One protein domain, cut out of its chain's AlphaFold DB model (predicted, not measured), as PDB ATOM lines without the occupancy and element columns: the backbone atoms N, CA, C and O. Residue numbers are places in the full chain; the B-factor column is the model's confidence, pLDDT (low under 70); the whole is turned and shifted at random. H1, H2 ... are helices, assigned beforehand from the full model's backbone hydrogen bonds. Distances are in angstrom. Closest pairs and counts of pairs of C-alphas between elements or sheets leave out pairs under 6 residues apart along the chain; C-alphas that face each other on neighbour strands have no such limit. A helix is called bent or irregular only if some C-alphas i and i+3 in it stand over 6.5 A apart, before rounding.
ATOM      1  N   MET A   4     -17.952 -60.941  38.413       53.84
ATOM      2  CA  MET A   4     -18.094 -61.021  36.957       53.84
ATOM      3  C   MET A   4     -19.347 -60.293  36.424       53.84
ATOM      4  O   MET A   4     -19.256 -59.587  35.423       53.84
ATOM      5  N   ALA A   5     -20.486 -60.369  37.126       57.88
ATOM      6  CA  ALA A   5     -21.724 -59.681  36.737       57.88
ATOM      7  C   ALA A   5     -21.593 -58.149  36.853       57.88
ATOM      8  O   ALA A   5     -22.066 -57.411  35.992       57.88
ATOM      9  N   ASN A   6     -20.860 -57.671  37.865       67.00
ATOM     10  CA  ASN A   6     -20.583 -56.244  38.042       67.00
ATOM     11  C   ASN A   6     -19.669 -55.678  36.939       67.00
ATOM     12  O   ASN A   6     -19.838 -54.528  36.536       67.00
ATOM     13  N   LYS A   7     -18.725 -56.477  36.420       65.19
ATOM     14  CA  LYS A   7     -17.837 -56.066  35.317       65.19
ATOM     15  C   LYS A   7     -18.600 -55.899  34.005       65.19
ATOM     16  O   LYS A   7     -18.441 -54.879  33.344       65.19
ATOM     17  N   ILE A   8     -19.454 -56.868  33.666       74.12
ATOM     18  CA  ILE A   8     -20.282 -56.817  32.452       74.12
ATOM     19  C   ILE A   8     -21.248 -55.628  32.518       74.12
ATOM     20  O   ILE A   8     -21.344 -54.871  31.557       74.12
ATOM     21  N   GLY A   9     -21.893 -55.402  33.670       73.12
ATOM     22  CA  GLY A   9     -22.772 -54.245  33.865       73.12
ATOM     23  C   GLY A   9     -22.049 -52.902  33.724       73.12
ATOM     24  O   GLY A   9     -22.589 -51.972  33.129       73.12
ATOM     25  N   CYS A  10     -20.807 -52.802  34.207       72.38
ATOM     26  CA  CYS A  10     -20.006 -51.583  34.088       72.38
ATOM     27  C   CYS A  10     -19.589 -51.306  32.635       72.38
ATOM     28  O   CYS A  10     -19.734 -50.180  32.164       72.38
ATOM     29  N   ILE A  11     -19.152 -52.335  31.899       75.31
ATOM     30  CA  ILE A  11     -18.842 -52.216  30.465       75.31
ATOM     31  C   ILE A  11     -20.088 -51.808  29.678       75.31
ATOM     32  O   ILE A  11     -20.028 -50.872  28.883       75.31
ATOM     33  N   ALA A  12     -21.222 -52.470  29.921       80.19
ATOM     34  CA  ALA A  12     -22.480 -52.151  29.258       80.19
ATOM     35  C   ALA A  12     -22.888 -50.692  29.510       80.19
ATOM     36  O   ALA A  12     -23.179 -49.973  28.562       80.19
ATOM     37  N   PHE A  13     -22.812 -50.222  30.760       80.88
ATOM     38  CA  PHE A  13     -23.106 -48.831  31.108       80.88
ATOM     39  C   PHE A  13     -22.220 -47.831  30.349       80.88
ATOM     40  O   PHE A  13     -22.734 -46.861  29.793       80.88
ATOM     41  N   VAL A  14     -20.907 -48.074  30.288       78.75
ATOM     42  CA  VAL A  14     -19.963 -47.200  29.571       78.75
ATOM     43  C   VAL A  14     -20.261 -47.178  28.071       78.75
ATOM     44  O   VAL A  14     -20.300 -46.101  27.478       78.75
ATOM     45  N   LEU A  15     -20.527 -48.337  27.462       81.06
ATOM     46  CA  LEU A  15     -20.873 -48.435  26.042       81.06
ATOM     47  C   LEU A  15     -22.197 -47.733  25.723       81.06
ATOM     48  O   LEU A  15     -22.280 -47.000  24.740       81.06
ATOM     49  N   THR A  16     -23.218 -47.907  26.564       82.00
ATOM     50  CA  THR A  16     -24.507 -47.227  26.395       82.00
ATOM     51  C   THR A  16     -24.358 -45.715  26.536       82.00
ATOM     52  O   THR A  16     -24.860 -44.972  25.695       82.00
ATOM     53  N   ALA A  17     -23.635 -45.240  27.552       80.44
ATOM     54  CA  ALA A  17     -23.390 -43.814  27.740       80.44
ATOM     55  C   ALA A  17     -22.596 -43.213  26.567       80.44
ATOM     56  O   ALA A  17     -22.898 -42.102  26.127       80.44
ATOM     57  N   PHE A  18     -21.629 -43.958  26.021       82.25
ATOM     58  CA  PHE A  18     -20.859 -43.539  24.851       82.25
ATOM     59  C   PHE A  18     -21.754 -43.422  23.614       82.25
ATOM     60  O   PHE A  18     -21.755 -42.383  22.958       82.25
ATOM     61  N   ALA A  19     -22.582 -44.434  23.340       84.12
ATOM     62  CA  ALA A  19     -23.523 -44.404  22.222       84.12
ATOM     63  C   ALA A  19     -24.488 -43.208  22.315       84.12
ATOM     64  O   ALA A  19     -24.671 -42.488  21.335       84.12
ATOM     65  N   ILE A  20     -25.051 -42.942  23.500       83.75
ATOM     66  CA  ILE A  20     -25.941 -41.790  23.718       83.75
ATOM     67  C   ILE A  20     -25.196 -40.469  23.490       83.75
ATOM     68  O   ILE A  20     -25.740 -39.559  22.862       83.75
ATOM     69  N   SER A  21     -23.950 -40.349  23.958       83.00
ATOM     70  CA  SER A  21     -23.139 -39.151  23.721       83.00
ATOM     71  C   SER A  21     -22.876 -38.913  22.231       83.00
ATOM     72  O   SER A  21     -23.060 -37.797  21.750       83.00
ATOM     73  N   VAL A  22     -22.524 -39.959  21.478       83.62
ATOM     74  CA  VAL A  22     -22.303 -39.854  20.029       83.62
ATOM     75  C   VAL A  22     -23.583 -39.425  19.314       83.62
ATOM     76  O   VAL A  22     -23.548 -38.506  18.499       83.62
ATOM     77  N   ILE A  23     -24.725 -40.035  19.648       85.88
ATOM     78  CA  ILE A  23     -26.021 -39.702  19.040       85.88
ATOM     79  C   ILE A  23     -26.409 -38.251  19.339       85.88
ATOM     80  O   ILE A  23     -26.791 -37.516  18.433       85.88
ATOM     81  N   THR A  24     -26.297 -37.812  20.593       83.62
ATOM     82  CA  THR A  24     -26.652 -36.438  20.986       83.62
ATOM     83  C   THR A  24     -25.759 -35.400  20.312       83.62
ATOM     84  O   THR A  24     -26.267 -34.386  19.831       83.62
ATOM     85  N   TRP A  25     -24.455 -35.668  20.191       81.56
ATOM     86  CA  TRP A  25     -23.537 -34.779  19.479       81.56
ATOM     87  C   TRP A  25     -23.798 -34.751  17.971       81.56
ATOM     88  O   TRP A  25     -23.743 -33.690  17.355       81.56
ATOM     89  N   TRP A  26     -24.130 -35.899  17.378       85.62
ATOM     90  CA  TRP A  26     -24.521 -35.995  15.975       85.62
ATOM     91  C   TRP A  26     -25.794 -35.197  15.683       85.62
ATOM     92  O   TRP A  26     -25.826 -34.414  14.737       85.62
ATOM     93  N   VAL A  27     -26.828 -35.354  16.514       84.44
ATOM     94  CA  VAL A  27     -28.074 -34.579  16.410       84.44
ATOM     95  C   VAL A  27     -27.762 -33.088  16.525       84.44
ATOM     96  O   VAL A  27     -28.153 -32.315  15.656       84.44
ATOM     97  N   TYR A  28     -26.987 -32.675  17.529       83.19
ATOM     98  CA  TYR A  28     -26.568 -31.279  17.649       83.19
ATOM     99  C   TYR A  28     -25.833 -30.776  16.390       83.19
ATOM    100  O   TYR A  28     -26.138 -29.702  15.876       83.19
ATOM    101  N   TRP A  29     -24.917 -31.573  15.840       84.25
ATOM    102  CA  TRP A  29     -24.187 -31.218  14.626       84.25
ATOM    103  C   TRP A  29     -25.115 -31.009  13.425       84.25
ATOM    104  O   TRP A  29     -25.025 -29.980  12.762       84.25
ATOM    105  N   GLN A  30     -26.031 -31.944  13.163       84.44
ATOM    106  CA  GLN A  30     -26.938 -31.878  12.012       84.44
ATOM    107  C   GLN A  30     -27.931 -30.717  12.112       84.44
ATOM    108  O   GLN A  30     -28.146 -29.999  11.138       84.44
ATOM    109  N   PHE A  31     -28.521 -30.513  13.289       79.31
ATOM    110  CA  PHE A  31     -29.560 -29.499  13.460       79.31
ATOM    111  C   PHE A  31     -28.999 -28.087  13.614       79.31
ATOM    112  O   PHE A  31     -29.648 -27.146  13.179       79.31
ATOM    113  N   TYR A  32     -27.809 -27.928  14.200       79.12
ATOM    114  CA  TYR A  32     -27.277 -26.599  14.500       79.12
ATOM    115  C   TYR A  32     -26.054 -26.244  13.661       79.12
ATOM    116  O   TYR A  32     -25.996 -25.172  13.073       79.12
ATOM    117  N   VAL A  33     -25.060 -27.129  13.591       82.06
ATOM    118  CA  VAL A  33     -23.760 -26.781  13.001       82.06
ATOM    119  C   VAL A  33     -23.781 -26.859  11.477       82.06
ATOM    120  O   VAL A  33     -23.301 -25.945  10.813       82.06
ATOM    121  N   VAL A  34     -24.369 -27.911  10.901       85.19
ATOM    122  CA  VAL A  34     -24.458 -28.073   9.441       85.19
ATOM    123  C   VAL A  34     -25.237 -26.927   8.811       85.19
ATOM    124  O   VAL A  34     -24.767 -26.364   7.830       85.19
ATOM    125  N   GLN A  35     -26.362 -26.529   9.408       79.94
ATOM    126  CA  GLN A  35     -27.166 -25.409   8.910       79.94
ATOM    127  C   GLN A  35     -26.410 -24.071   8.938       79.94
ATOM    128  O   GLN A  35     -26.743 -23.176   8.168       79.94
ATOM    129  N   ILE A  36     -25.370 -23.941   9.776       81.81
ATOM    130  CA  ILE A  36     -24.501 -22.758   9.790       81.81
ATOM    131  C   ILE A  36     -23.563 -22.711   8.585       81.81
ATOM    132  O   ILE A  36     -23.333 -21.640   8.030       81.81
ATOM    133  N   PHE A  37     -23.014 -23.857   8.182       83.62
ATOM    134  CA  PHE A  37     -22.049 -23.926   7.083       83.62
ATOM    135  C   PHE A  37     -22.704 -24.123   5.713       83.62
ATOM    136  O   PHE A  37     -22.199 -23.610   4.722       83.62
ATOM    137  N   ASN A  38     -23.816 -24.855   5.665       82.56
ATOM    138  CA  ASN A  38     -24.561 -25.189   4.458       82.56
ATOM    139  C   ASN A  38     -26.055 -24.929   4.704       82.56
ATOM    140  O   ASN A  38     -26.795 -25.867   5.015       82.56
ATOM    141  N   PRO A  39     -26.504 -23.666   4.617       71.44
ATOM    142  CA  PRO A  39     -27.903 -23.325   4.833       71.44
ATOM    143  C   PRO A  39     -28.776 -23.972   3.746       71.44
ATOM    144  O   PRO A  39     -28.667 -23.652   2.564       71.44
ATOM    145  N   SER A  40     -29.627 -24.915   4.148       69.62
ATOM    146  CA  SER A  40     -30.632 -25.553   3.292       69.62
ATOM    147  C   SER A  40     -31.882 -24.682   3.142       69.62
ATOM    148  O   SER A  40     -32.122 -23.767   3.930       69.62
ATOM    149  N   SER A  41     -32.724 -24.995   2.152       66.00
ATOM    150  CA  SER A  41     -34.060 -24.394   2.004       66.00
ATOM    151  C   SER A  41     -35.011 -24.753   3.152       66.00
ATOM    152  O   SER A  41     -35.984 -24.050   3.399       66.00
ATOM    153  N   GLU A  42     -34.732 -25.848   3.858       64.88
ATOM    154  CA  GLU A  42     -35.429 -26.258   5.072       64.88
ATOM    155  C   GLU A  42     -34.524 -25.963   6.270       64.88
ATOM    156  O   GLU A  42     -33.527 -26.654   6.488       64.88
ATOM    157  N   LEU A  43     -34.836 -24.900   7.013       64.94
ATOM    158  CA  LEU A  43     -34.128 -24.517   8.234       64.94
ATOM    159  C   LEU A  43     -34.896 -25.046   9.443       64.94
ATOM    160  O   LEU A  43     -36.092 -24.794   9.594       64.94
ATOM    161  N   VAL A  44     -34.201 -25.761  10.324       65.31
ATOM    162  CA  VAL A  44     -34.770 -26.241  11.585       65.31
ATOM    163  C   VAL A  44     -34.076 -25.506  12.716       65.31
ATOM    164  O   VAL A  44     -32.946 -25.830  13.065       65.31
ATOM    165  N   ALA A  45     -34.781 -24.544  13.300       65.69
ATOM    166  CA  ALA A  45     -34.337 -23.822  14.483       65.69
ATOM    167  C   ALA A  45     -35.266 -24.094  15.665       65.69
ATOM    168  O   ALA A  45     -36.452 -24.383  15.498       65.69
ATOM    169  N   ASP A  46     -34.724 -23.982  16.874       68.44
ATOM    170  CA  ASP A  46     -35.457 -24.196  18.117       68.44
ATOM    171  C   ASP A  46     -35.788 -22.840  18.764       68.44
ATOM    172  O   ASP A  46     -34.993 -22.323  19.551       68.44
ATOM    173  N   PRO A  47     -36.949 -22.223  18.482       60.97
ATOM    174  CA  PRO A  47     -37.258 -20.875  18.970       60.97
ATOM    175  C   PRO A  47     -37.388 -20.791  20.499       60.97
ATOM    176  O   PRO A  47     -37.384 -19.696  21.064       60.97
ATOM    177  N   LEU A  48     -37.525 -21.929  21.191       67.88
ATOM    178  CA  LEU A  48     -37.589 -21.991  22.652       67.88
ATOM    179  C   LEU A  48     -36.249 -22.353  23.297       67.88
ATOM    180  O   LEU A  48     -36.175 -22.366  24.524       67.88
ATOM    181  N   TYR A  49     -35.208 -22.616  22.502       69.25
ATOM    182  CA  TYR A  49     -33.872 -23.010  22.957       69.25
ATOM    183  C   TYR A  49     -33.855 -24.271  23.848       69.25
ATOM    184  O   TYR A  49     -32.858 -24.584  24.495       69.25
ATOM    185  N   PHE A  50     -34.959 -25.012  23.920       74.38
ATOM    186  CA  PHE A  50     -35.122 -26.125  24.843       74.38
ATOM    187  C   PHE A  50     -34.356 -27.369  24.388       74.38
ATOM    188  O   PHE A  50     -33.611 -27.967  25.162       74.38
ATOM    189  N   MET A  51     -34.501 -27.738  23.117       73.56
ATOM    190  CA  MET A  51     -33.820 -28.881  22.514       73.56
ATOM    191  C   MET A  51     -32.327 -28.612  22.362       73.56
ATOM    192  O   MET A  51     -31.520 -29.502  22.628       73.56
ATOM    193  N   SER A  52     -31.951 -27.381  22.005       72.94
ATOM    194  CA  SER A  52     -30.539 -26.979  21.959       72.94
ATOM    195  C   SER A  52     -29.881 -27.164  23.329       72.94
ATOM    196  O   SER A  52     -28.870 -27.867  23.433       72.94
ATOM    197  N   ILE A  53     -30.476 -26.639  24.401       75.69
ATOM    198  CA  ILE A  53     -29.941 -26.797  25.757       75.69
ATOM    199  C   ILE A  53     -29.909 -28.272  26.177       75.69
ATOM    200  O   ILE A  53     -28.880 -28.734  26.666       75.69
ATOM    201  N   ILE A  54     -30.982 -29.039  25.961       79.00
ATOM    202  CA  ILE A  54     -31.032 -30.452  26.371       79.00
ATOM    203  C   ILE A  54     -29.949 -31.267  25.677       79.00
ATOM    204  O   ILE A  54     -29.188 -31.952  26.360       79.00
ATOM    205  N   PHE A  55     -29.848 -31.202  24.350       77.69
ATOM    206  CA  PHE A  55     -28.876 -32.009  23.613       77.69
ATOM    207  C   PHE A  55     -27.441 -31.531  23.834       77.69
ATOM    208  O   PHE A  55     -26.548 -32.361  24.000       77.69
ATOM    209  N   GLY A  56     -27.226 -30.218  23.946       75.81
ATOM    210  CA  GLY A  56     -25.912 -29.647  24.240       75.81
ATOM    211  C   GLY A  56     -25.398 -30.047  25.622       75.81
ATOM    212  O   GLY A  56     -24.274 -30.530  25.752       75.81
ATOM    213  N   VAL A  57     -26.228 -29.908  26.662       78.12
ATOM    214  CA  VAL A  57     -25.879 -30.260  28.050       78.12
ATOM    215  C   VAL A  57     -25.740 -31.772  28.225       78.12
ATOM    216  O   VAL A  57     -24.760 -32.240  28.799       78.12
ATOM    217  N   SER A  58     -26.701 -32.559  27.734       75.56
ATOM    218  CA  SER A  58     -26.667 -34.018  27.904       75.56
ATOM    219  C   SER A  58     -25.513 -34.660  27.133       75.56
ATOM    220  O   SER A  58     -24.811 -35.500  27.697       75.56
ATOM    221  N   GLY A  59     -25.253 -34.226  25.897       76.06
ATOM    222  CA  GLY A  59     -24.162 -34.750  25.079       76.06
ATOM    223  C   GLY A  59     -22.784 -34.434  25.649       76.06
ATOM    224  O   GLY A  59     -21.922 -35.312  25.692       76.06
ATOM    225  N   SER A  60     -22.586 -33.219  26.166       76.56
ATOM    226  CA  SER A  60     -21.322 -32.816  26.797       76.56
ATOM    227  C   SER A  60     -21.085 -33.512  28.140       76.56
ATOM    228  O   SER A  60     -19.984 -34.003  28.385       76.56
ATOM    229  N   ILE A  61     -22.114 -33.643  28.983       78.69
ATOM    230  CA  ILE A  61     -22.017 -34.386  30.245       78.69
ATOM    231  C   ILE A  61     -21.708 -35.868  29.993       78.69
ATOM    232  O   ILE A  61     -20.770 -36.414  30.581       78.69
ATOM    233  N   LEU A  62     -22.478 -36.537  29.134       75.50
ATOM    234  CA  LEU A  62     -22.301 -37.967  28.866       75.50
ATOM    235  C   LEU A  62     -21.006 -38.253  28.093       75.50
ATOM    236  O   LEU A  62     -20.321 -39.236  28.375       75.50
ATOM    237  N   GLY A  63     -20.608 -37.365  27.184       75.94
ATOM    238  CA  GLY A  63     -19.354 -37.496  26.442       75.94
ATOM    239  C   GLY A  63     -18.134 -37.362  27.333       75.94
ATOM    240  O   GLY A  63     -17.227 -38.185  27.290       75.94
ATOM    241  N   ILE A  64     -18.127 -36.371  28.222       74.81
ATOM    242  CA  ILE A  64     -16.990 -36.159  29.119       74.81
ATOM    243  C   ILE A  64     -16.937 -37.232  30.209       74.81
ATOM    244  O   ILE A  64     -15.856 -37.713  30.547       74.81
ATOM    245  N   THR A  65     -18.081 -37.660  30.746       70.69
ATOM    246  CA  THR A  65     -18.103 -38.770  31.711       70.69
ATOM    247  C   THR A  65     -17.629 -40.083  31.102       70.69
ATOM    248  O   THR A  65     -16.903 -40.813  31.773       70.69
ATOM    249  N   THR A  66     -17.967 -40.389  29.850       70.81
ATOM    250  CA  THR A  66     -17.468 -41.589  29.153       70.81
ATOM    251  C   THR A  66     -15.976 -41.487  28.841       70.81
ATOM    252  O   THR A  66     -15.229 -42.410  29.162       70.81
ATOM    253  N   LEU A  67     -15.512 -40.333  28.348       71.00
ATOM    254  CA  LEU A  67     -14.090 -40.041  28.126       71.00
ATOM    255  C   LEU A  67     -13.237 -40.116  29.394       71.00
ATOM    256  O   LEU A  67     -12.089 -40.529  29.315       71.00
ATOM    257  N   LEU A  68     -13.765 -39.719  30.554       69.31
ATOM    258  CA  LEU A  68     -13.033 -39.781  31.823       69.31
ATOM    259  C   LEU A  68     -13.142 -41.143  32.507       69.31
ATOM    260  O   LEU A  68     -12.206 -41.566  33.184       69.31
ATOM    261  N   SER A  69     -14.270 -41.836  32.350       69.19
ATOM    262  CA  SER A  69     -14.473 -43.148  32.967       69.19
ATOM    263  C   SER A  69     -13.696 -44.247  32.251       69.19
ATOM    264  O   SER A  69     -13.149 -45.105  32.934       69.19
ATOM    265  N   LEU A  70     -13.556 -44.204  30.922       69.19
ATOM    266  CA  LEU A  70     -12.804 -45.212  30.166       69.19
ATOM    267  C   LEU A  70     -11.330 -45.336  30.614       69.19
ATOM    268  O   LEU A  70     -10.946 -46.436  31.007       69.19
ATOM    269  N   PRO A  71     -10.515 -44.260  30.658       67.75
ATOM    270  CA  PRO A  71      -9.124 -44.310  31.108       67.75
ATOM    271  C   PRO A  71      -8.992 -44.653  32.588       67.75
ATOM    272  O   PRO A  71      -8.037 -45.303  32.992       67.75
ATOM    273  N   LEU A  72      -9.939 -44.208  33.419       66.56
ATOM    274  CA  LEU A  72      -9.903 -44.475  34.854       66.56
ATOM    275  C   LEU A  72     -10.238 -45.943  35.147       66.56
ATOM    276  O   LEU A  72      -9.592 -46.563  35.987       66.56
ATOM    277  N   ILE A  73     -11.204 -46.516  34.424       67.06
ATOM    278  CA  ILE A  73     -11.551 -47.937  34.498       67.06
ATOM    279  C   ILE A  73     -10.401 -48.786  33.952       67.06
ATOM    280  O   ILE A  73     -10.011 -49.739  34.620       67.06
ATOM    281  N   THR A  74      -9.812 -48.439  32.802       66.00
ATOM    282  CA  THR A  74      -8.666 -49.180  32.247       66.00
ATOM    283  C   THR A  74      -7.430 -49.070  33.138       66.00
ATOM    284  O   THR A  74      -6.769 -50.078  33.373       66.00
ATOM    285  N   TYR A  75      -7.153 -47.893  33.705       69.06
ATOM    286  CA  TYR A  75      -6.068 -47.687  34.665       69.06
ATOM    287  C   TYR A  75      -6.273 -48.512  35.936       69.06
ATOM    288  O   TYR A  75      -5.365 -49.226  36.356       69.06
ATOM    289  N   VAL A  76      -7.468 -48.463  36.534       66.38
ATOM    290  CA  VAL A  76      -7.808 -49.277  37.709       66.38
ATOM    291  C   VAL A  76      -7.726 -50.764  37.374       66.38
ATOM    292  O   VAL A  76      -7.210 -51.518  38.185       66.38
ATOM    293  N   TRP A  77      -8.158 -51.199  36.188       66.06
ATOM    294  CA  TRP A  77      -8.036 -52.592  35.744       66.06
ATOM    295  C   TRP A  77      -6.579 -53.033  35.586       66.06
ATOM    296  O   TRP A  77      -6.216 -54.100  36.081       66.06
ATOM    297  N   TYR A  78      -5.746 -52.203  34.955       66.75
ATOM    298  CA  TYR A  78      -4.316 -52.453  34.790       66.75
ATOM    299  C   TYR A  78      -3.614 -52.544  36.151       66.75
ATOM    300  O   TYR A  78      -2.945 -53.532  36.449       66.75
ATOM    301  N   LYS A  79      -3.852 -51.565  37.033       64.12
ATOM    302  CA  LYS A  79      -3.289 -51.548  38.388       64.12
ATOM    303  C   LYS A  79      -3.836 -52.664  39.269       64.12
ATOM    304  O   LYS A  79      -3.102 -53.189  40.091       64.12
ATOM    305  N   GLN A  80      -5.100 -53.050  39.129       62.66
ATOM    306  CA  GLN A  80      -5.685 -54.116  39.939       62.66
ATOM    307  C   GLN A  80      -5.116 -55.490  39.577       62.66
ATOM    308  O   GLN A  80      -4.946 -56.297  40.484       62.66
ATOM    309  N   ALA A  81      -4.753 -55.730  38.310       59.91
ATOM    310  CA  ALA A  81      -3.992 -56.918  37.915       59.91
ATOM    311  C   ALA A  81      -2.599 -56.958  38.576       59.91
ATOM    312  O   ALA A  81      -2.131 -58.020  38.983       59.91
ATOM    313  N   GLU A  82      -1.975 -55.793  38.754       56.66
ATOM    314  CA  GLU A  82      -0.678 -55.625  39.426       56.66
ATOM    315  C   GLU A  82      -0.786 -55.785  40.963       56.66
ATOM    316  O   GLU A  82       0.056 -56.416  41.599       56.66
ATOM    317  N   ILE A  83      -1.860 -55.263  41.573       54.19
ATOM    318  CA  ILE A  83      -2.101 -55.223  43.032       54.19
ATOM    319  C   ILE A  83      -2.607 -56.564  43.590       54.19
ATOM    320  O   ILE A  83      -2.499 -56.804  44.790       54.19
ATOM    321  N   THR A  84      -3.089 -57.499  42.763       53.47
ATOM    322  CA  THR A  84      -3.452 -58.859  43.220       53.47
ATOM    323  C   THR A  84      -2.303 -59.633  43.888       53.47
ATOM    324  O   THR A  84      -2.563 -60.642  44.535       53.47
ATOM    325  N   LEU A  85      -1.059 -59.142  43.805       56.28
ATOM    326  CA  LEU A  85       0.098 -59.659  44.546       56.28
ATOM    327  C   LEU A  85       0.261 -59.067  45.964       56.28
ATOM    328  O   LEU A  85       0.876 -59.711  46.806       56.28
ATOM    329  N   THR A  86      -0.305 -57.891  46.274       53.28
ATOM    330  CA  THR A  86      -0.348 -57.305  47.634       53.28
ATOM    331  C   THR A  86      -1.552 -56.356  47.799       53.28
ATOM    332  O   THR A  86      -1.589 -55.294  47.179       53.28
ATOM    333  N   PRO A  87      -2.553 -56.669  48.645       52.59
ATOM    334  CA  PRO A  87      -3.763 -55.860  48.738       52.59
ATOM    335  C   PRO A  87      -3.501 -54.582  49.546       52.59
ATOM    336  O   PRO A  87      -3.525 -54.596  50.775       52.59
ATOM    337  N   GLN A  88      -3.293 -53.453  48.868       55.62
ATOM    338  CA  GLN A  88      -3.412 -52.135  49.494       55.62
ATOM    339  C   GLN A  88      -4.678 -51.416  49.010       55.62
ATOM    340  O   GLN A  88      -4.934 -51.360  47.804       55.62
ATOM    341  N   PRO A  89      -5.489 -50.839  49.917       53.00
ATOM    342  CA  PRO A  89      -6.670 -50.084  49.527       53.00
ATOM    343  C   PRO A  89      -6.259 -48.768  48.852       53.00
ATOM    344  O   PRO A  89      -5.609 -47.916  49.461       53.00
ATOM    345  N   MET A  90      -6.673 -48.573  47.595       54.38
ATOM    346  CA  MET A  90      -6.505 -47.299  46.891       54.38
ATOM    347  C   MET A  90      -7.235 -46.175  47.644       54.38
ATOM    348  O   MET A  90      -8.464 -46.119  47.673       54.38
ATOM    349  N   LYS A  91      -6.482 -45.238  48.231       47.38
ATOM    350  CA  LYS A  91      -7.037 -44.008  48.814       47.38
ATOM    351  C   LYS A  91      -7.313 -42.990  47.703       47.38
ATOM    352  O   LYS A  91      -6.445 -42.202  47.336       47.38
ATOM    353  N   MET A  92      -8.537 -42.985  47.174       49.47
ATOM    354  CA  MET A  92      -8.975 -42.002  46.177       49.47
ATOM    355  C   MET A  92      -9.242 -40.639  46.856       49.47
ATOM    356  O   MET A  92     -10.336 -40.369  47.342       49.47
ATOM    357  N   ARG A  93      -8.216 -39.780  46.954       48.56
ATOM    358  CA  ARG A  93      -8.253 -38.540  47.766       48.56
ATOM    359  C   ARG A  93      -8.997 -37.359  47.118       48.56
ATOM    360  O   ARG A  93      -9.385 -36.436  47.824       48.56
ATOM    361  N   TYR A  94      -9.221 -37.379  45.801       52.69
ATOM    362  CA  TYR A  94      -9.719 -36.216  45.043       52.69
ATOM    363  C   TYR A  94     -11.188 -36.301  44.594       52.69
ATOM    364  O   TYR A  94     -11.776 -35.291  44.199       52.69
ATOM    365  N   PHE A  95     -11.815 -37.474  44.702       55.88
ATOM    366  CA  PHE A  95     -13.166 -37.733  44.194       55.88
ATOM    367  C   PHE A  95     -14.242 -37.482  45.263       55.88
ATOM    368  O   PHE A  95     -15.038 -38.347  45.616       55.88
ATOM    369  N   THR A  96     -14.247 -36.285  45.849       62.00
ATOM    370  CA  THR A  96     -15.284 -35.894  46.813       62.00
ATOM    371  C   THR A  96     -16.569 -35.512  46.067       62.00
ATOM    372  O   THR A  96     -16.510 -34.785  45.076       62.00
ATOM    373  N   LEU A  97     -17.743 -35.910  46.578       62.53
ATOM    374  CA  LEU A  97     -19.078 -35.585  46.027       62.53
ATOM    375  C   LEU A  97     -19.255 -34.105  45.625       62.53
ATOM    376  O   LEU A  97     -19.911 -33.796  44.632       62.53
ATOM    377  N   ARG A  98     -18.639 -33.177  46.370       71.81
ATOM    378  CA  ARG A  98     -18.651 -31.734  46.082       71.81
ATOM    379  C   ARG A  98     -17.908 -31.375  44.785       71.81
ATOM    380  O   ARG A  98     -18.395 -30.536  44.033       71.81
ATOM    381  N   ASN A  99     -16.762 -32.000  44.517       73.25
ATOM    382  CA  ASN A  99     -15.963 -31.744  43.314       73.25
ATOM    383  C   ASN A  99     -16.651 -32.306  42.070       73.25
ATOM    384  O   ASN A  99     -16.681 -31.648  41.036       73.25
ATOM    385  N   ILE A 100     -17.295 -33.467  42.212       74.31
ATOM    386  CA  ILE A 100     -18.087 -34.098  41.153       74.31
ATOM    387  C   ILE A 100     -19.238 -33.178  40.725       74.31
ATOM    388  O   ILE A 100     -19.383 -32.880  39.544       74.31
ATOM    389  N   LYS A 101     -20.017 -32.648  41.679       77.06
ATOM    390  CA  LYS A 101     -21.121 -31.717  41.374       77.06
ATOM    391  C   LYS A 101     -20.644 -30.455  40.649       77.06
ATOM    392  O   LYS A 101     -21.272 -30.044  39.680       77.06
ATOM    393  N   LYS A 102     -19.531 -29.860  41.093       80.94
ATOM    394  CA  LYS A 102     -18.935 -28.689  40.425       80.94
ATOM    395  C   LYS A 102     -18.497 -29.012  39.000       80.94
ATOM    396  O   LYS A 102     -18.742 -28.217  38.101       80.94
ATOM    397  N   PHE A 103     -17.887 -30.175  38.798       79.75
ATOM    398  CA  PHE A 103     -17.449 -30.623  37.484       79.75
ATOM    399  C   PHE A 103     -18.625 -30.771  36.510       79.75
ATOM    400  O   PHE A 103     -18.607 -30.171  35.439       79.75
ATOM    401  N   PHE A 104     -19.689 -31.475  36.914       80.69
ATOM    402  CA  PHE A 104     -20.903 -31.608  36.100       80.69
ATOM    403  C   PHE A 104     -21.557 -30.260  35.786       80.69
ATOM    404  O   PHE A 104     -22.007 -30.053  34.663       80.69
ATOM    405  N   LEU A 105     -21.576 -29.331  36.748       83.12
ATOM    406  CA  LEU A 105     -22.111 -27.987  36.538       83.12
ATOM    407  C   LEU A 105     -21.308 -27.206  35.488       83.12
ATOM    408  O   LEU A 105     -21.899 -26.604  34.600       83.12
ATOM    409  N   ILE A 106     -19.973 -27.234  35.563       82.12
ATOM    410  CA  ILE A 106     -19.105 -26.545  34.594       82.12
ATOM    411  C   ILE A 106     -19.317 -27.117  33.189       82.12
ATOM    412  O   ILE A 106     -19.490 -26.360  32.239       82.12
ATOM    413  N   VAL A 107     -19.362 -28.446  33.065       81.31
ATOM    414  CA  VAL A 107     -19.614 -29.115  31.782       81.31
ATOM    415  C   VAL A 107     -20.988 -28.746  31.221       81.31
ATOM    416  O   VAL A 107     -21.090 -28.423  30.040       81.31
ATOM    417  N   ALA A 108     -22.023 -28.720  32.065       81.81
ATOM    418  CA  ALA A 108     -23.364 -28.309  31.664       81.81
ATOM    419  C   ALA A 108     -23.390 -26.868  31.141       81.81
ATOM    420  O   ALA A 108     -23.989 -26.598  30.105       81.81
ATOM    421  N   ILE A 109     -22.713 -25.946  31.827       83.81
ATOM    422  CA  ILE A 109     -22.643 -24.541  31.413       83.81
ATOM    423  C   ILE A 109     -21.954 -24.418  30.052       83.81
ATOM    424  O   ILE A 109     -22.462 -23.721  29.178       83.81
ATOM    425  N   ILE A 110     -20.832 -25.112  29.847       83.12
ATOM    426  CA  ILE A 110     -20.086 -25.050  28.584       83.12
ATOM    427  C   ILE A 110     -20.913 -25.647  27.439       83.12
ATOM    428  O   ILE A 110     -21.108 -24.991  26.418       83.12
ATOM    429  N   GLY A 111     -21.438 -26.864  27.604       79.81
ATOM    430  CA  GLY A 111     -22.205 -27.537  26.554       79.81
ATOM    431  C   GLY A 111     -23.535 -26.857  26.236       79.81
ATOM    432  O   GLY A 111     -23.883 -26.689  25.068       79.81
ATOM    433  N   GLY A 112     -24.260 -26.408  27.264       80.00
ATOM    434  CA  GLY A 112     -25.474 -25.613  27.087       80.00
ATOM    435  C   GLY A 112     -25.187 -24.266  26.427       80.00
ATOM    436  O   GLY A 112     -25.918 -23.861  25.528       80.00
ATOM    437  N   GLY A 113     -24.089 -23.607  26.812       83.31
ATOM    438  CA  GLY A 113     -23.658 -22.332  26.243       83.31
ATOM    439  C   GLY A 113     -23.337 -22.421  24.751       83.31
ATOM    440  O   GLY A 113     -23.846 -21.616  23.976       83.31
ATOM    441  N   PHE A 114     -22.561 -23.425  24.326       82.19
ATOM    442  CA  PHE A 114     -22.273 -23.648  22.902       82.19
ATOM    443  C   PHE A 114     -23.549 -23.848  22.089       82.19
ATOM    444  O   PHE A 114     -23.731 -23.221  21.046       82.19
ATOM    445  N   SER A 115     -24.459 -24.677  22.595       81.00
ATOM    446  CA  SER A 115     -25.699 -24.971  21.888       81.00
ATOM    447  C   SER A 115     -26.624 -23.757  21.785       81.00
ATOM    448  O   SER A 115     -27.205 -23.489  20.732       81.00
ATOM    449  N   PHE A 116     -26.684 -22.958  22.850       80.75
ATOM    450  CA  PHE A 116     -27.411 -21.696  22.869       80.75
ATOM    451  C   PHE A 116     -26.876 -20.704  21.827       80.75
ATOM    452  O   PHE A 116     -27.654 -20.147  21.055       80.75
ATOM    453  N   VAL A 117     -25.551 -20.523  21.754       85.06
ATOM    454  CA  VAL A 117     -24.919 -19.613  20.784       85.06
ATOM    455  C   VAL A 117     -25.189 -20.056  19.348       85.06
ATOM    456  O   VAL A 117     -25.560 -19.227  18.519       85.06
ATOM    457  N   SER A 118     -25.067 -21.350  19.042       80.00
ATOM    458  CA  SER A 118     -25.375 -21.865  17.700       80.00
ATOM    459  C   SER A 118     -26.827 -21.610  17.304       80.00
ATOM    460  O   SER A 118     -27.095 -21.202  16.175       80.00
ATOM    461  N   ASN A 119     -27.764 -21.788  18.237       81.19
ATOM    462  CA  ASN A 119     -29.174 -21.523  17.974       81.19
ATOM    463  C   ASN A 119     -29.468 -20.023  17.792       81.19
ATOM    464  O   ASN A 119     -30.259 -19.665  16.924       81.19
ATOM    465  N   ILE A 120     -28.795 -19.133  18.536       82.50
ATOM    466  CA  ILE A 120     -28.875 -17.680  18.301       82.50
ATOM    467  C   ILE A 120     -28.412 -17.329  16.887       82.50
ATOM    468  O   ILE A 120     -29.070 -16.540  16.213       82.50
ATOM    469  N   ILE A 121     -27.287 -17.894  16.436       83.50
ATOM    470  CA  ILE A 121     -26.754 -17.626  15.094       83.50
ATOM    471  C   ILE A 121     -27.769 -18.051  14.030       83.50
ATOM    472  O   ILE A 121     -28.023 -17.299  13.091       83.50
ATOM    473  N   LEU A 122     -28.401 -19.214  14.198       79.19
ATOM    474  CA  LEU A 122     -29.454 -19.651  13.285       79.19
ATOM    475  C   LEU A 122     -30.641 -18.686  13.278       79.19
ATOM    476  O   LEU A 122     -31.050 -18.225  12.215       79.19
ATOM    477  N   LEU A 123     -31.141 -18.330  14.461       75.38
ATOM    478  CA  LEU A 123     -32.336 -17.504  14.629       75.38
ATOM    479  C   LEU A 123     -32.183 -16.072  14.125       75.38
ATOM    480  O   LEU A 123     -33.100 -15.533  13.512       75.38
ATOM    481  N   HIS A 124     -31.049 -15.444  14.420       78.75
ATOM    482  CA  HIS A 124     -30.869 -14.007  14.226       78.75
ATOM    483  C   HIS A 124     -29.977 -13.642  13.046       78.75
ATOM    484  O   HIS A 124     -29.880 -12.460  12.723       78.75
ATOM    485  N   LYS A 125     -29.332 -14.622  12.411       80.62
ATOM    486  CA  LYS A 125     -28.494 -14.386  11.237       80.62
ATOM    487  C   LYS A 125     -28.981 -15.186  10.037       80.62
ATOM    488  O   LYS A 125     -29.414 -14.603   9.058       80.62
ATOM    489  N   ILE A 126     -29.011 -16.512  10.144       79.06
ATOM    490  CA  ILE A 126     -29.248 -17.377   8.974       79.06
ATOM    491  C   ILE A 126     -30.695 -17.344   8.488       79.06
ATOM    492  O   ILE A 126     -30.938 -17.266   7.288       79.06
ATOM    493  N   ILE A 127     -31.662 -17.376   9.404       73.31
ATOM    494  CA  ILE A 127     -33.084 -17.291   9.048       73.31
ATOM    495  C   ILE A 127     -33.406 -15.948   8.353       73.31
ATOM    496  O   ILE A 127     -33.965 -15.994   7.254       73.31
ATOM    497  N   PRO A 128     -33.018 -14.774   8.906       72.12
ATOM    498  CA  PRO A 128     -33.197 -13.489   8.229       72.12
ATOM    499  C   PRO A 128     -32.472 -13.388   6.885       72.12
ATOM    500  O   PRO A 128     -33.061 -12.902   5.922       72.12
ATOM    501  N   ASP A 129     -31.226 -13.867   6.801       76.81
ATOM    502  CA  ASP A 129     -30.425 -13.812   5.569       76.81
ATOM    503  C   ASP A 129     -31.048 -14.659   4.442       76.81
ATOM    504  O   ASP A 129     -30.932 -14.315   3.266       76.81
ATOM    505  N   ASN A 130     -31.790 -15.715   4.793       71.69
ATOM    506  CA  ASN A 130     -32.558 -16.531   3.850       71.69
ATOM    507  C   ASN A 130     -33.962 -15.961   3.538       71.69
ATOM    508  O   ASN A 130     -34.758 -16.624   2.873       71.69
ATOM    509  N   GLY A 131     -34.278 -14.743   3.995       67.56
ATOM    510  CA  GLY A 131     -35.527 -14.037   3.695       67.56
ATOM    511  C   GLY A 131     -36.718 -14.420   4.578       67.56
ATOM    512  O   GLY A 131     -37.837 -13.986   4.312       67.56
TER     513      GLY A 131
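Overview. This is residues 4 to 131 of the 159 residues of an uncharacterized protein of Vibrio sp. B1ASS3 (UniProt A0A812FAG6). Three long helices make a loose up-and-down bundle in which H1 and H2 run back to back, crossing at a moderate angle, while H2 and H3 spread from each other like a V. The first part of H2, the last part of H1 and much of H3 come together, whereas the V is open toward the long link of residues 84 to 96, most of which stands free. The printed part has 128 residues with three named helices, in the order H1, H2, H3, and no named strand; the class is all helix. The whole is loose, with a radius of gyration of the C-alphas of 19.9 A, and rod-shaped, spanning 71 by 28 by 21 A.

Arrangement. H1, residues 4 to 37, touches H2, residues 50 to 83, with its residues 14 to 28 alone; the closest C-alphas are those of Ser 21 and Gly 59, 4.7 A apart. They form a helical hairpin and run opposite ways at a steep tilt of 36 degrees, only just past shallow. H2 touches H3, residues 97 to 129, with residues 52 to 64 alone, and H3 touches H2 with residues 104 to 119 alone; the closest C-alphas are those of Val 57 and Gly 112, 4.8 A apart. This second helical hairpin also runs opposite ways, at a steep tilt of 37 degrees, only just past shallow. Residues 28 to 36 of H1 touch residues 115 to 126 of H3, the same way at a shallow tilt of 25 degrees; the closest C-alphas are those of Tyr 32 and Ser 118, 6.0 A apart. The three helices form a bundle, up and down, each running against the one before it. Pairs of O i and N i+4 within hydrogen-bond range number 27 of 30 in H1, 29 of 30 in H2 and 27 of 29 in H3.

Along the chain. H1 begins at C-alpha 4, (-18.094, -61.021, 36.957), and is 47.8 A long, with a kink of 36 degrees near residue 30. It is irregular, but only just: C-alphas 31 and 34 are 6.6 A apart. H2 is 47.6 A long and begins at C-alpha 50, (-35.122, -26.125, 24.843). H3 is 47.3 A long, has a kink of 26 degrees near residue 123 and ends at C-alpha 129, (-30.425, -13.812, 5.569). It too is only just irregular, with C-alphas 124 and 127 6.52 A apart.

Size, cuts and confidence. The two C-alphas farthest apart, those of Thr 86 and Gly 131, are 71.0 A apart. Residues 4 to 9, 81 to 89 and 91 to 102 stand free. The printed part has no cut, and both links, H1 to H2 and H2 to H3, are long. The mean pLDDT of the printed part is 73.0; residues 4 to 7, 40 to 49, 68 to 97 and 131 are under 70.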